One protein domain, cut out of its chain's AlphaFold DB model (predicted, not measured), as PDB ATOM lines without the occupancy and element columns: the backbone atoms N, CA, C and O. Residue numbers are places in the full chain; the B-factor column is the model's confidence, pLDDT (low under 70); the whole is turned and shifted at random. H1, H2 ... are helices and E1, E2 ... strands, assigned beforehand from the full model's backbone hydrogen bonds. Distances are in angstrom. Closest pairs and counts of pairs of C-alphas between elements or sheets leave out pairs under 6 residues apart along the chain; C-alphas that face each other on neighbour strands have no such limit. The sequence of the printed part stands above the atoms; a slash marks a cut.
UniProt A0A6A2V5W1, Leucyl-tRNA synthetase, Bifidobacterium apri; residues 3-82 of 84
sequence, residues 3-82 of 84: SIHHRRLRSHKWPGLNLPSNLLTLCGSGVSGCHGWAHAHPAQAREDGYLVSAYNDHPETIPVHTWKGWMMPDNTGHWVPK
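Overview. This is residues 3 to 82 of the 84 residues of the protein "Leucyl-tRNA synthetase" of Bifidobacterium apri (UniProt A0A6A2V5W1). Two small sheets stand apart, the hairpin E1 E2 and the three-stranded E3 E4 E5, with loops passing through the middle of the domain in the long stretches 7 to 22 and 48 to 63. Helix H1 packs on the hairpin E1 E2, and the short H2 follows it at a sharp turn. The printed part has 80 residues, with two named helices and five named strands in the order E1 E2 H1 H2 E3 E4 E5; both sheets are antiparallel, one in the order E1 - E2 and the other in the order E3 - E4 - E5. The class is mixed, helices and strands, with 34 of the 80 residues in named elements, under half. The whole is compact, with a radius of gyration of the C-alphas of 11.5 A and spans of 30 by 28 by 21 A.

Along the chain. E1, residues 3 to 6, begins with C-alpha 3 at (157.479, 125.422, 166.167) and is 9.9 A long from first to last C-alpha. E2, residues 23 to 27, is 13.1 A long. H1, residues 33 to 40, begins with C-alpha 33 at (164.825, 131.234, 163.203) and is 10.5 A long; H2, residues 42 to 47, is 8.7 A long. E3 is residues 64 to 66, E4 is residues 69 to 73 and 12.5 A long, and E5, residues 79 to 81, ends with C-alpha 81 at (146.696, 129.299, 145.705).

Arrangement. E1 and E2 form an antiparallel hairpin, 139 degrees between directions, with N 5 and O 24 at 2.8 A. H1 has six pairs of C-alphas within 8 A of E2, the closest those of Cys 27 and Cys 34 at 5.3 A. H1 and H2 only just touch, with 3 pairs of C-alphas within 8 A, and only at the corner by their link; the closest C-alphas are those of Ala 38 and Ala 45, 5.3 A apart, and the lines are about perpendicular at 76 degrees. In both helices every O i to N i+4 pair is within hydrogen-bond range. H2 is only just on the sheet E3 E4 E5, with 5 pairs of C-alphas within 10 A, and only grazes it with residues 45 to 47. E3, E4 and E5 are a meander, each strand the antiparallel neighbour of the one before. In the hairpin of E3 and E4, N 64 and O 71 are 2.8 A apart; in that of E4 and E5, N 72 and O 80 are 2.7 A apart. The pairing is staggered: E4 pairs with E3 over residues 69 to 71 and with E5 over 71 to 73. Among the elements that are apart are E2 and E4, and H1 and E3.

Size, cuts and confidence. The two C-alphas farthest apart, those of Lys 13 and Lys 68, are 30.1 A apart. The printed part has no cut. The links E1 to E2 and H2 to E3 are long, with 16 residues each. The mean pLDDT of the printed part is 96.4, and no printed residue is under 70.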
ATOM      1  N   SER A   3     158.446 125.030 165.142       95.69
ATOM      2  CA  SER A   3     157.479 125.422 166.167       95.69
ATOM      3  C   SER A   3     156.220 126.010 165.533       95.69
ATOM      4  O   SER A   3     156.250 126.519 164.411       95.69
ATOM      5  N   ILE A   4     155.103 125.908 166.257       97.00
ATOM      6  CA  ILE A   4     153.827 126.474 165.826       97.00
ATOM      7  C   ILE A   4     153.816 127.972 166.120       97.00
ATOM      8  O   ILE A   4     154.025 128.399 167.258       97.00
ATOM      9  N   HIS A   5     153.557 128.750 165.080       97.69
ATOM     10  CA  HIS A   5     153.409 130.191 165.103       97.69
ATOM     11  C   HIS A   5     151.938 130.570 164.916       97.69
ATOM     12  O   HIS A   5     151.302 130.149 163.949       97.69
ATOM     13  N   HIS A   6     151.409 131.377 165.836       98.06
ATOM     14  CA  HIS A   6     150.072 131.959 165.735       98.06
ATOM     15  C   HIS A   6     150.131 133.278 164.960       98.06
ATOM     16  O   HIS A   6     150.745 134.227 165.447       98.06
ATOM     17  N   ARG A   7     149.441 133.364 163.818       97.81
ATOM     18  CA  ARG A   7     149.425 134.566 162.961       97.81
ATOM     19  C   ARG A   7     148.706 135.731 163.637       97.81
ATOM     20  O   ARG A   7     149.219 136.843 163.745       97.81
ATOM     21  N   ARG A   8     147.524 135.461 164.188       97.50
ATOM     22  CA  ARG A   8     146.913 136.258 165.247       97.50
ATOM     23  C   ARG A   8     147.467 135.747 166.564       97.50
ATOM     24  O   ARG A   8     147.116 134.650 167.000       97.50
ATOM     25  N   LEU A   9     148.333 136.557 167.166       96.25
ATOM     26  CA  LEU A   9     149.122 136.201 168.345       96.25
ATOM     27  C   LEU A   9     148.291 135.535 169.448       96.25
ATOM     28  O   LEU A   9     147.167 135.937 169.743       96.25
ATOM     29  N   ARG A  10     148.893 134.551 170.126       95.56
ATOM     30  CA  ARG A  10     148.249 133.752 171.185       95.56
ATOM     31  C   ARG A  10     147.717 134.572 172.367       95.56
ATOM     32  O   ARG A  10     146.785 134.129 173.048       95.56
ATOM     33  N   SER A  11     148.305 135.741 172.612       94.88
ATOM     34  CA  SER A  11     147.853 136.723 173.603       94.88
ATOM     35  C   SER A  11     146.506 137.359 173.238       94.88
ATOM     36  O   SER A  11     145.777 137.787 174.126       94.88
ATOM     37  N   HIS A  12     146.129 137.377 171.958       94.31
ATOM     38  CA  HIS A  12     144.896 137.976 171.449       94.31
ATOM     39  C   HIS A  12     143.783 136.926 171.362       94.31
ATOM     40  O   HIS A  12     143.454 136.431 170.281       94.31
ATOM     41  N   LYS A  13     143.224 136.555 172.520       93.81
ATOM     42  CA  LYS A  13     142.195 135.510 172.645       93.81
ATOM     43  C   LYS A  13     140.982 135.779 171.749       93.81
ATOM     44  O   LYS A  13     140.446 136.881 171.739       93.81
ATOM     45  N   TRP A  14     140.552 134.745 171.026       95.00
ATOM     46  CA  TRP A  14     139.346 134.719 170.195       95.00
ATOM     47  C   TRP A  14     138.952 133.256 169.901       95.00
ATOM     48  O   TRP A  14     139.795 132.371 170.090       95.00
ATOM     49  N   PRO A  15     137.717 132.967 169.448       96.25
ATOM     50  CA  PRO A  15     137.270 131.589 169.210       96.25
ATOM     51  C   PRO A  15     138.129 130.815 168.199       96.25
ATOM     52  O   PRO A  15     138.380 129.629 168.390       96.25
ATOM     53  N   GLY A  16     138.648 131.490 167.168       95.88
ATOM     54  CA  GLY A  16     139.458 130.867 166.120       95.88
ATOM     55  C   GLY A  16     140.941 130.678 166.458       95.88
ATOM     56  O   GLY A  16     141.734 130.353 165.577       95.88
ATOM     57  N   LEU A  17     141.356 130.886 167.715       97.12
ATOM     58  CA  LEU A  17     142.774 130.964 168.085       97.12
ATOM     59  C   LEU A  17     143.604 129.750 167.655       97.12
ATOM     60  O   LEU A  17     144.752 129.919 167.254       97.12
ATOM     61  N   ASN A  18     143.036 128.553 167.747       97.44
ATOM     62  CA  ASN A  18     143.728 127.312 167.401       97.44
ATOM     63  C   ASN A  18     143.180 126.678 166.115       97.44
ATOM     64  O   ASN A  18     143.382 125.483 165.906       97.44
ATOM     65  N   LEU A  19     142.471 127.442 165.278       98.00
ATOM     66  CA  LEU A  19     142.051 126.951 163.969       98.00
ATOM     67  C   LEU A  19     143.253 126.900 163.011       98.00
ATOM     68  O   LEU A  19     144.129 127.763 163.105       98.00
ATOM     69  N   PRO A  20     143.299 125.924 162.085       98.25
ATOM     70  CA  PRO A  20     144.435 125.720 161.185       98.25
ATOM     71  C   PRO A  20     144.881 126.968 160.412       98.25
ATOM     72  O   PRO A  20     146.081 127.200 160.296       98.25
ATOM     73  N   SER A  21     143.952 127.820 159.970       97.94
ATOM     74  CA  SER A  21     144.267 129.066 159.252       97.94
ATOM     75  C   SER A  21     145.147 130.039 160.048       97.94
ATOM     76  O   SER A  21     145.854 130.864 159.462       97.94
ATOM     77  N   ASN A  22     145.132 129.937 161.381       98.44
ATOM     78  CA  ASN A  22     145.911 130.767 162.290       98.44
ATOM     79  C   ASN A  22     147.284 130.171 162.641       98.44
ATOM     80  O   ASN A  22     148.073 130.844 163.305       98.44
ATOM     81  N   LEU A  23     147.568 128.923 162.256       98.19
ATOM     82  CA  LEU A  23     148.726 128.162 162.726       98.19
ATOM     83  C   LEU A  23     149.694 127.859 161.584       98.19
ATOM     84  O   LEU A  23     149.357 127.155 160.637       98.19
ATOM     85  N   LEU A  24     150.929 128.336 161.712       97.44
ATOM     86  CA  LEU A  24     152.011 128.060 160.770       97.44
ATOM     87  C   LEU A  24     153.120 127.256 161.436       97.44
ATOM     88  O   LEU A  24     153.489 127.530 162.577       97.44
ATOM     89  N   THR A  25     153.707 126.309 160.709       96.31
ATOM     90  CA  THR A  25     154.931 125.634 161.153       96.31
ATOM     91  C   THR A  25     156.135 126.397 160.621       96.31
ATOM     92  O   THR A  25     156.404 126.380 159.423       96.31
ATOM     93  N   LEU A  26     156.876 127.050 161.513       96.31
ATOM     94  CA  LEU A  26     158.081 127.808 161.178       96.31
ATOM     95  C   LEU A  26     159.308 127.179 161.841       96.31
ATOM     96  O   LEU A  26     159.201 126.521 162.875       96.31
ATOM     97  N   CYS A  27     160.494 127.367 161.259       96.75
ATOM     98  CA  CYS A  27     161.725 126.917 161.905       96.75
ATOM     99  C   CYS A  27     162.067 127.798 163.121       96.75
ATOM    100  O   CYS A  27     161.714 128.979 163.175       96.75
ATOM    101  N   GLY A  28     162.786 127.216 164.084       95.75
ATOM    102  CA  GLY A  28     163.223 127.918 165.291       95.75
ATOM    103  C   GLY A  28     162.142 127.988 166.372       95.75
ATOM    104  O   GLY A  28     161.318 127.079 166.499       95.75
ATOM    105  N   SER A  29     162.175 129.043 167.183       94.81
ATOM    106  CA  SER A  29     161.277 129.284 168.320       94.81
ATOM    107  C   SER A  29     160.725 130.710 168.282       94.81
ATOM    108  O   SER A  29     161.093 131.491 167.413       94.81
ATOM    109  N   GLY A  30     159.901 131.100 169.258       91.44
ATOM    110  CA  GLY A  30     159.394 132.477 169.352       91.44
ATOM    111  C   GLY A  30     160.471 133.576 169.378       91.44
ATOM    112  O   GLY A  30     160.131 134.741 169.232       91.44
ATOM    113  N   VAL A  31     161.754 133.225 169.540       95.31
ATOM    114  CA  VAL A  31     162.891 134.161 169.564       95.31
ATOM    115  C   VAL A  31     164.043 133.774 168.623       95.31
ATOM    116  O   VAL A  31     165.072 134.439 168.620       95.31
ATOM    117  N   SER A  32     163.919 132.708 167.826       96.62
ATOM    118  CA  SER A  32     164.979 132.272 166.901       96.62
ATOM    119  C   SER A  32     164.423 131.720 165.587       96.62
ATOM    120  O   SER A  32     163.273 131.290 165.521       96.62
ATOM    121  N   GLY A  33     165.240 131.709 164.530       96.62
ATOM    122  CA  GLY A  33     164.825 131.234 163.203       96.62
ATOM    123  C   GLY A  33     163.699 132.073 162.584       96.62
ATOM    124  O   GLY A  33     163.500 133.227 162.958       96.62
ATOM    125  N   CYS A  34     162.949 131.490 161.642       96.62
ATOM    126  CA  CYS A  34     161.849 132.180 160.959       96.62
ATOM    127  C   CYS A  34     160.725 132.589 161.917       96.62
ATOM    128  O   CYS A  34     160.114 133.637 161.729       96.62
ATOM    129  N   HIS A  35     160.466 131.796 162.960       97.69
ATOM    130  CA  HIS A  35     159.487 132.171 163.976       97.69
ATOM    131  C   HIS A  35     159.948 133.426 164.738       97.69
ATOM    132  O   HIS A  35     159.193 134.391 164.841       97.69
ATOM    133  N   GLY A  36     161.202 133.468 165.194       97.50
ATOM    134  CA  GLY A  36     161.773 134.665 165.816       97.50
ATOM    135  C   GLY A  36     161.767 135.876 164.882       97.50
ATOM    136  O   GLY A  36     161.406 136.973 165.303       97.50
ATOM    137  N   TRP A  37     162.095 135.677 163.600       97.75
ATOM    138  CA  TRP A  37     162.071 136.745 162.598       97.75
ATOM    139  C   TRP A  37     160.681 137.378 162.456       97.75
ATOM    140  O   TRP A  37     160.595 138.604 162.458       97.75
ATOM    141  N   ALA A  38     159.611 136.576 162.411       97.94
ATOM    142  CA  ALA A  38     158.240 137.077 162.293       97.94
ATOM    143  C   ALA A  38     157.830 137.960 163.488       97.94
ATOM    144  O   ALA A  38     157.149 138.969 163.306       97.94
ATOM    145  N   HIS A  39     158.284 137.624 164.703       97.00
ATOM    146  CA  HIS A  39     158.052 138.455 165.893       97.00
ATOM    147  C   HIS A  39     158.913 139.720 165.919       97.00
ATOM    148  O   HIS A  39     158.459 140.750 166.411       97.00
ATOM    149  N   ALA A  40     160.137 139.661 165.388       98.00
ATOM    150  CA  ALA A  40     161.051 140.802 165.338       98.00
ATOM    151  C   ALA A  40     160.715 141.813 164.222       98.00
ATOM    152  O   ALA A  40     161.054 142.987 164.354       98.00
ATOM    153  N   HIS A  41     160.026 141.385 163.157       98.00
ATOM    154  CA  HIS A  41     159.703 142.204 161.977       98.00
ATOM    155  C   HIS A  41     158.189 142.256 161.719       98.00
ATOM    156  O   HIS A  41     157.704 141.783 160.692       98.00
ATOM    157  N   PRO A  42     157.398 142.820 162.648       96.62
ATOM    158  CA  PRO A  42     155.943 142.710 162.620       96.62
ATOM    159  C   PRO A  42     155.268 143.407 161.429       96.62
ATOM    160  O   PRO A  42     154.129 143.065 161.109       96.62
ATOM    161  N   ALA A  43     155.919 144.394 160.808       97.75
ATOM    162  CA  ALA A  43     155.404 145.062 159.613       97.75
ATOM    163  C   ALA A  43     155.510 144.137 158.393       97.75
ATOM    164  O   ALA A  43     154.488 143.759 157.827       97.75
ATOM    165  N   GLN A  44     156.719 143.661 158.087       98.38
ATOM    166  CA  GLN A  44     156.968 142.716 156.996       98.38
ATOM    167  C   GLN A  44     156.205 141.405 157.201       98.38
ATOM    168  O   GLN A  44     155.596 140.875 156.280       98.38
ATOM    169  N   ALA A  45     156.146 140.909 158.439       98.31
ATOM    170  CA  ALA A  45     155.376 139.715 158.754       98.31
ATOM    171  C   ALA A  45     153.874 139.882 158.464       98.31
ATOM    172  O   ALA A  45     153.222 138.896 158.138       98.31
ATOM    173  N   ARG A  46     153.307 141.092 158.569       97.88
ATOM    174  CA  ARG A  46     151.917 141.351 158.157       97.88
ATOM    175  C   ARG A  46     151.770 141.414 156.646       97.88
ATOM    176  O   ARG A  46     150.811 140.857 156.126       97.88
ATOM    177  N   GLU A  47     152.717 142.047 155.961       97.62
ATOM    178  CA  GLU A  47     152.749 142.103 154.497       97.62
ATOM    179  C   GLU A  47     152.787 140.693 153.896       97.62
ATOM    180  O   GLU A  47     151.976 140.379 153.031       97.62
ATOM    181  N   ASP A  48     153.635 139.812 154.432       97.94
ATOM    182  CA  ASP A  48     153.758 138.409 154.015       97.94
ATOM    183  C   ASP A  48     152.675 137.483 154.606       97.94
ATOM    184  O   ASP A  48     152.635 136.284 154.313       97.94
ATOM    185  N   GLY A  49     151.793 138.004 155.462       98.06
ATOM    186  CA  GLY A  49     150.705 137.255 156.090       98.06
ATOM    187  C   GLY A  49     151.119 136.295 157.209       98.06
ATOM    188  O   GLY A  49     150.279 135.530 157.684       98.06
ATOM    189  N   TYR A  50     152.368 136.323 157.671       98.19
ATOM    190  CA  TYR A  50     152.823 135.591 158.859       98.19
ATOM    191  C   TYR A  50     152.211 136.124 160.157       98.19
ATOM    192  O   TYR A  50     151.990 135.345 161.073       98.19
ATOM    193  N   LEU A  51     151.871 137.412 160.218       98.06
ATOM    194  CA  LEU A  51     151.090 138.020 161.294       98.06
ATOM    195  C   LEU A  51     149.822 138.666 160.740       98.06
ATOM    196  O   LEU A  51     149.803 139.140 159.610       98.06
ATOM    197  N   VAL A  52     148.772 138.742 161.556       97.62
ATOM    198  CA  VAL A  52     147.537 139.468 161.213       97.62
ATOM    199  C   VAL A  52     147.079 140.359 162.367       97.62
ATOM    200  O   VAL A  52     147.420 140.127 163.535       97.62
ATOM    201  N   SER A  53     146.328 141.417 162.060       94.88
ATOM    202  CA  SER A  53     145.751 142.311 163.063       94.88
ATOM    203  C   SER A  53     144.727 141.585 163.934       94.88
ATOM    204  O   SER A  53     143.921 140.796 163.457       94.88
ATOM    205  N   ALA A  54     144.705 141.886 165.232       93.94
ATOM    206  CA  ALA A  54     143.663 141.370 166.121       93.94
ATOM    207  C   ALA A  54     142.335 142.136 166.026       93.94
ATOM    208  O   ALA A  54     141.340 141.667 166.577       93.94
ATOM    209  N   TYR A  55     142.335 143.304 165.376       90.31
ATOM    210  CA  TYR A  55     141.173 144.187 165.294       90.31
ATOM    211  C   TYR A  55     140.303 143.892 164.075       90.31
ATOM    212  O   TYR A  55     139.094 143.754 164.218       90.31
ATOM    213  N   ASN A  56     140.926 143.780 162.898       85.75
ATOM    214  CA  ASN A  56     140.208 143.778 161.622       85.75
ATOM    215  C   ASN A  56     140.365 142.476 160.831       85.75
ATOM    216  O   ASN A  56     139.609 142.254 159.891       85.75
ATOM    217  N   ASP A  57     141.322 141.621 161.205       92.31
ATOM    218  CA  ASP A  57     141.714 140.503 160.356       92.31
ATOM    219  C   ASP A  57     141.280 139.160 160.936       92.31
ATOM    220  O   ASP A  57     141.348 138.888 162.142       92.31
ATOM    221  N   HIS A  58     140.894 138.291 160.014       94.69
ATOM    222  CA  HIS A  58     140.622 136.884 160.227       94.69
ATOM    223  C   HIS A  58     141.705 136.094 159.478       94.69
ATOM    224  O   HIS A  58     141.881 136.318 158.283       94.69
ATOM    225  N   PRO A  59     142.485 135.211 160.128       97.19
ATOM    226  CA  PRO A  59     143.591 134.518 159.467       97.19
ATOM    227  C   PRO A  59     143.193 133.797 158.169       97.19
ATOM    228  O   PRO A  59     143.959 133.805 157.210       97.19
ATOM    229  N   GLU A  60     141.989 133.234 158.102       96.56
ATOM    230  CA  GLU A  60     141.434 132.554 156.927       96.56
ATOM    231  C   GLU A  60     141.129 133.471 155.729       96.56
ATOM    232  O   GLU A  60     140.850 132.972 154.642       96.56
ATOM    233  N   THR A  61     141.176 134.796 155.897       96.31
ATOM    234  CA  THR A  61     140.968 135.767 154.809       96.31
ATOM    235  C   THR A  61     142.264 136.407 154.317       96.31
ATOM    236  O   THR A  61     142.258 137.125 153.316       96.31
ATOM    237  N   ILE A  62     143.385 136.143 154.995       97.38
ATOM    238  CA  ILE A  62     144.686 136.729 154.682       97.38
ATOM    239  C   ILE A  62     145.595 135.640 154.098       97.38
ATOM    240  O   ILE A  62     145.861 134.643 154.779       97.38
ATOM    241  N   PRO A  63     146.125 135.809 152.874       97.88
ATOM    242  CA  PRO A  63     147.054 134.850 152.292       97.88
ATOM    243  C   PRO A  63     148.400 134.883 153.026       97.88
ATOM    244  O   PRO A  63     148.755 135.876 153.653       97.88
ATOM    245  N   VAL A  64     149.174 133.811 152.906       98.12
ATOM    246  CA  VAL A  64     150.550 133.705 153.393       98.12
ATOM    247  C   VAL A  64     151.479 133.595 152.193       98.12
ATOM    248  O   VAL A  64     151.242 132.790 151.285       98.12
ATOM    249  N   HIS A  65     152.547 134.383 152.184       97.50
ATOM    250  CA  HIS A  65     153.593 134.283 151.182       97.50
ATOM    251  C   HIS A  65     154.477 133.076 151.494       97.50
ATOM    252  O   HIS A  65     155.096 132.983 152.554       97.50
ATOM    253  N   THR A  66     154.518 132.108 150.586       95.44
ATOM    254  CA  THR A  66     155.297 130.878 150.745       95.44
ATOM    255  C   THR A  66     156.255 130.706 149.576       95.44
ATOM    256  O   THR A  66     156.158 131.390 148.561       95.44
ATOM    257  N   TRP A  67     157.131 129.706 149.657       93.50
ATOM    258  CA  TRP A  67     157.972 129.306 148.525       93.50
ATOM    259  C   TRP A  67     157.173 128.821 147.297       93.50
ATOM    260  O   TRP A  67     157.723 128.776 146.201       93.50
ATOM    261  N   LYS A  68     155.885 128.471 147.456       94.19
ATOM    262  CA  LYS A  68     154.956 128.144 146.356       94.19
ATOM    263  C   LYS A  68     154.208 129.371 145.812       94.19
ATOM    264  O   LYS A  68     153.321 129.218 144.979       94.19
ATOM    265  N   GLY A  69     154.525 130.569 146.302       96.31
ATOM    266  CA  GLY A  69     153.760 131.791 146.074       96.31
ATOM    267  C   GLY A  69     152.743 132.059 147.182       96.31
ATOM    268  O   GLY A  69     152.832 131.515 148.290       96.31
ATOM    269  N   TRP A  70     151.782 132.934 146.892       97.81
ATOM    270  CA  TRP A  70     150.715 133.311 147.816       97.81
ATOM    271  C   TRP A  70     149.686 132.196 147.955       97.81
ATOM    272  O   TRP A  70     149.056 131.791 146.979       97.81
ATOM    273  N   MET A  71     149.481 131.740 149.184       97.88
ATOM    274  CA  MET A  71     148.557 130.658 149.494       97.88
ATOM    275  C   MET A  71     147.563 131.102 150.564       97.88
ATOM    276  O   MET A  71     147.946 131.753 151.530       97.88
ATOM    277  N   MET A  72     146.295 130.740 150.416       97.56
ATOM    278  CA  MET A  72     145.240 130.981 151.390       97.56
ATOM    279  C   MET A  72     145.041 129.729 152.256       97.56
ATOM    280  O   MET A  72     144.622 128.695 151.721       97.56
ATOM    281  N   PRO A  73     145.352 129.784 153.561       97.00
ATOM    282  CA  PRO A  73     145.060 128.690 154.474       97.00
ATOM    283  C   PRO A  73     143.605 128.758 154.955       97.00
ATOM    284  O   PRO A  73     143.106 129.830 155.297       97.00
ATOM    285  N   ASP A  74     142.933 127.612 155.043       96.44
ATOM    286  CA  ASP A  74     141.568 127.522 155.566       96.44
ATOM    287  C   ASP A  74     141.498 126.891 156.969       96.44
ATOM    288  O   ASP A  74     142.487 126.417 157.534       96.44
ATOM    289  N   ASN A  75     140.302 126.887 157.559       97.38
ATOM    290  CA  ASN A  75     140.057 126.318 158.890       97.38
ATOM    291  C   ASN A  75     139.987 124.778 158.910       97.38
ATOM    292  O   ASN A  75     139.820 124.196 159.980       97.38
ATOM    293  N   THR A  76     140.124 124.113 157.763       96.94
ATOM    294  CA  THR A  76     140.195 122.647 157.639       96.94
ATOM    295  C   THR A  76     141.628 122.138 157.464       96.94
ATOM    296  O   THR A  76     141.874 120.941 157.577       96.94
ATOM    297  N   GLY A  77     142.588 123.048 157.264       93.88
ATOM    298  CA  GLY A  77     144.005 122.741 157.076       93.88
ATOM    299  C   GLY A  77     144.432 122.648 155.612       93.88
ATOM    300  O   GLY A  77     145.589 122.314 155.351       93.88
ATOM    301  N   HIS A  78     143.553 122.963 154.658       96.00
ATOM    302  CA  HIS A  78     143.947 123.076 153.260       96.00
ATOM    303  C   HIS A  78     144.589 124.430 152.967       96.00
ATOM    304  O   HIS A  78     144.404 125.420 153.674       96.00
ATOM    305  N   TRP A  79     145.365 124.432 151.888       96.38
ATOM    306  CA  TRP A  79     146.075 125.588 151.371       96.38
ATOM    307  C   TRP A  79     145.777 125.692 149.884       96.38
ATOM    308  O   TRP A  79     146.202 124.832 149.110       96.38
ATOM    309  N   VAL A  80     145.065 126.738 149.481       95.31
ATOM    310  CA  VAL A  80     144.739 126.984 148.071       95.31
ATOM    311  C   VAL A  80     145.570 128.151 147.542       95.31
ATOM    312  O   VAL A  80     145.802 129.101 148.285       95.31
ATOM    313  N   PRO A  81     146.059 128.124 146.292       96.56
ATOM    314  CA  PRO A  81     146.696 129.299 145.705       96.56
ATOM    315  C   PRO A  81     145.757 130.507 145.759       96.56
ATOM    316  O   PRO A  81     144.563 130.377 145.479       96.56
ATOM    317  N   LYS A  82     146.285 131.690 146.094       91.81
ATOM    318  CA  LYS A  82     145.528 132.935 145.944       91.81
ATOM    319  C   LYS A  82     145.366 133.208 144.451       91.81
ATOM    320  O   LYS A  82     146.294 133.684 143.803       91.81
TER     321      LYS A  82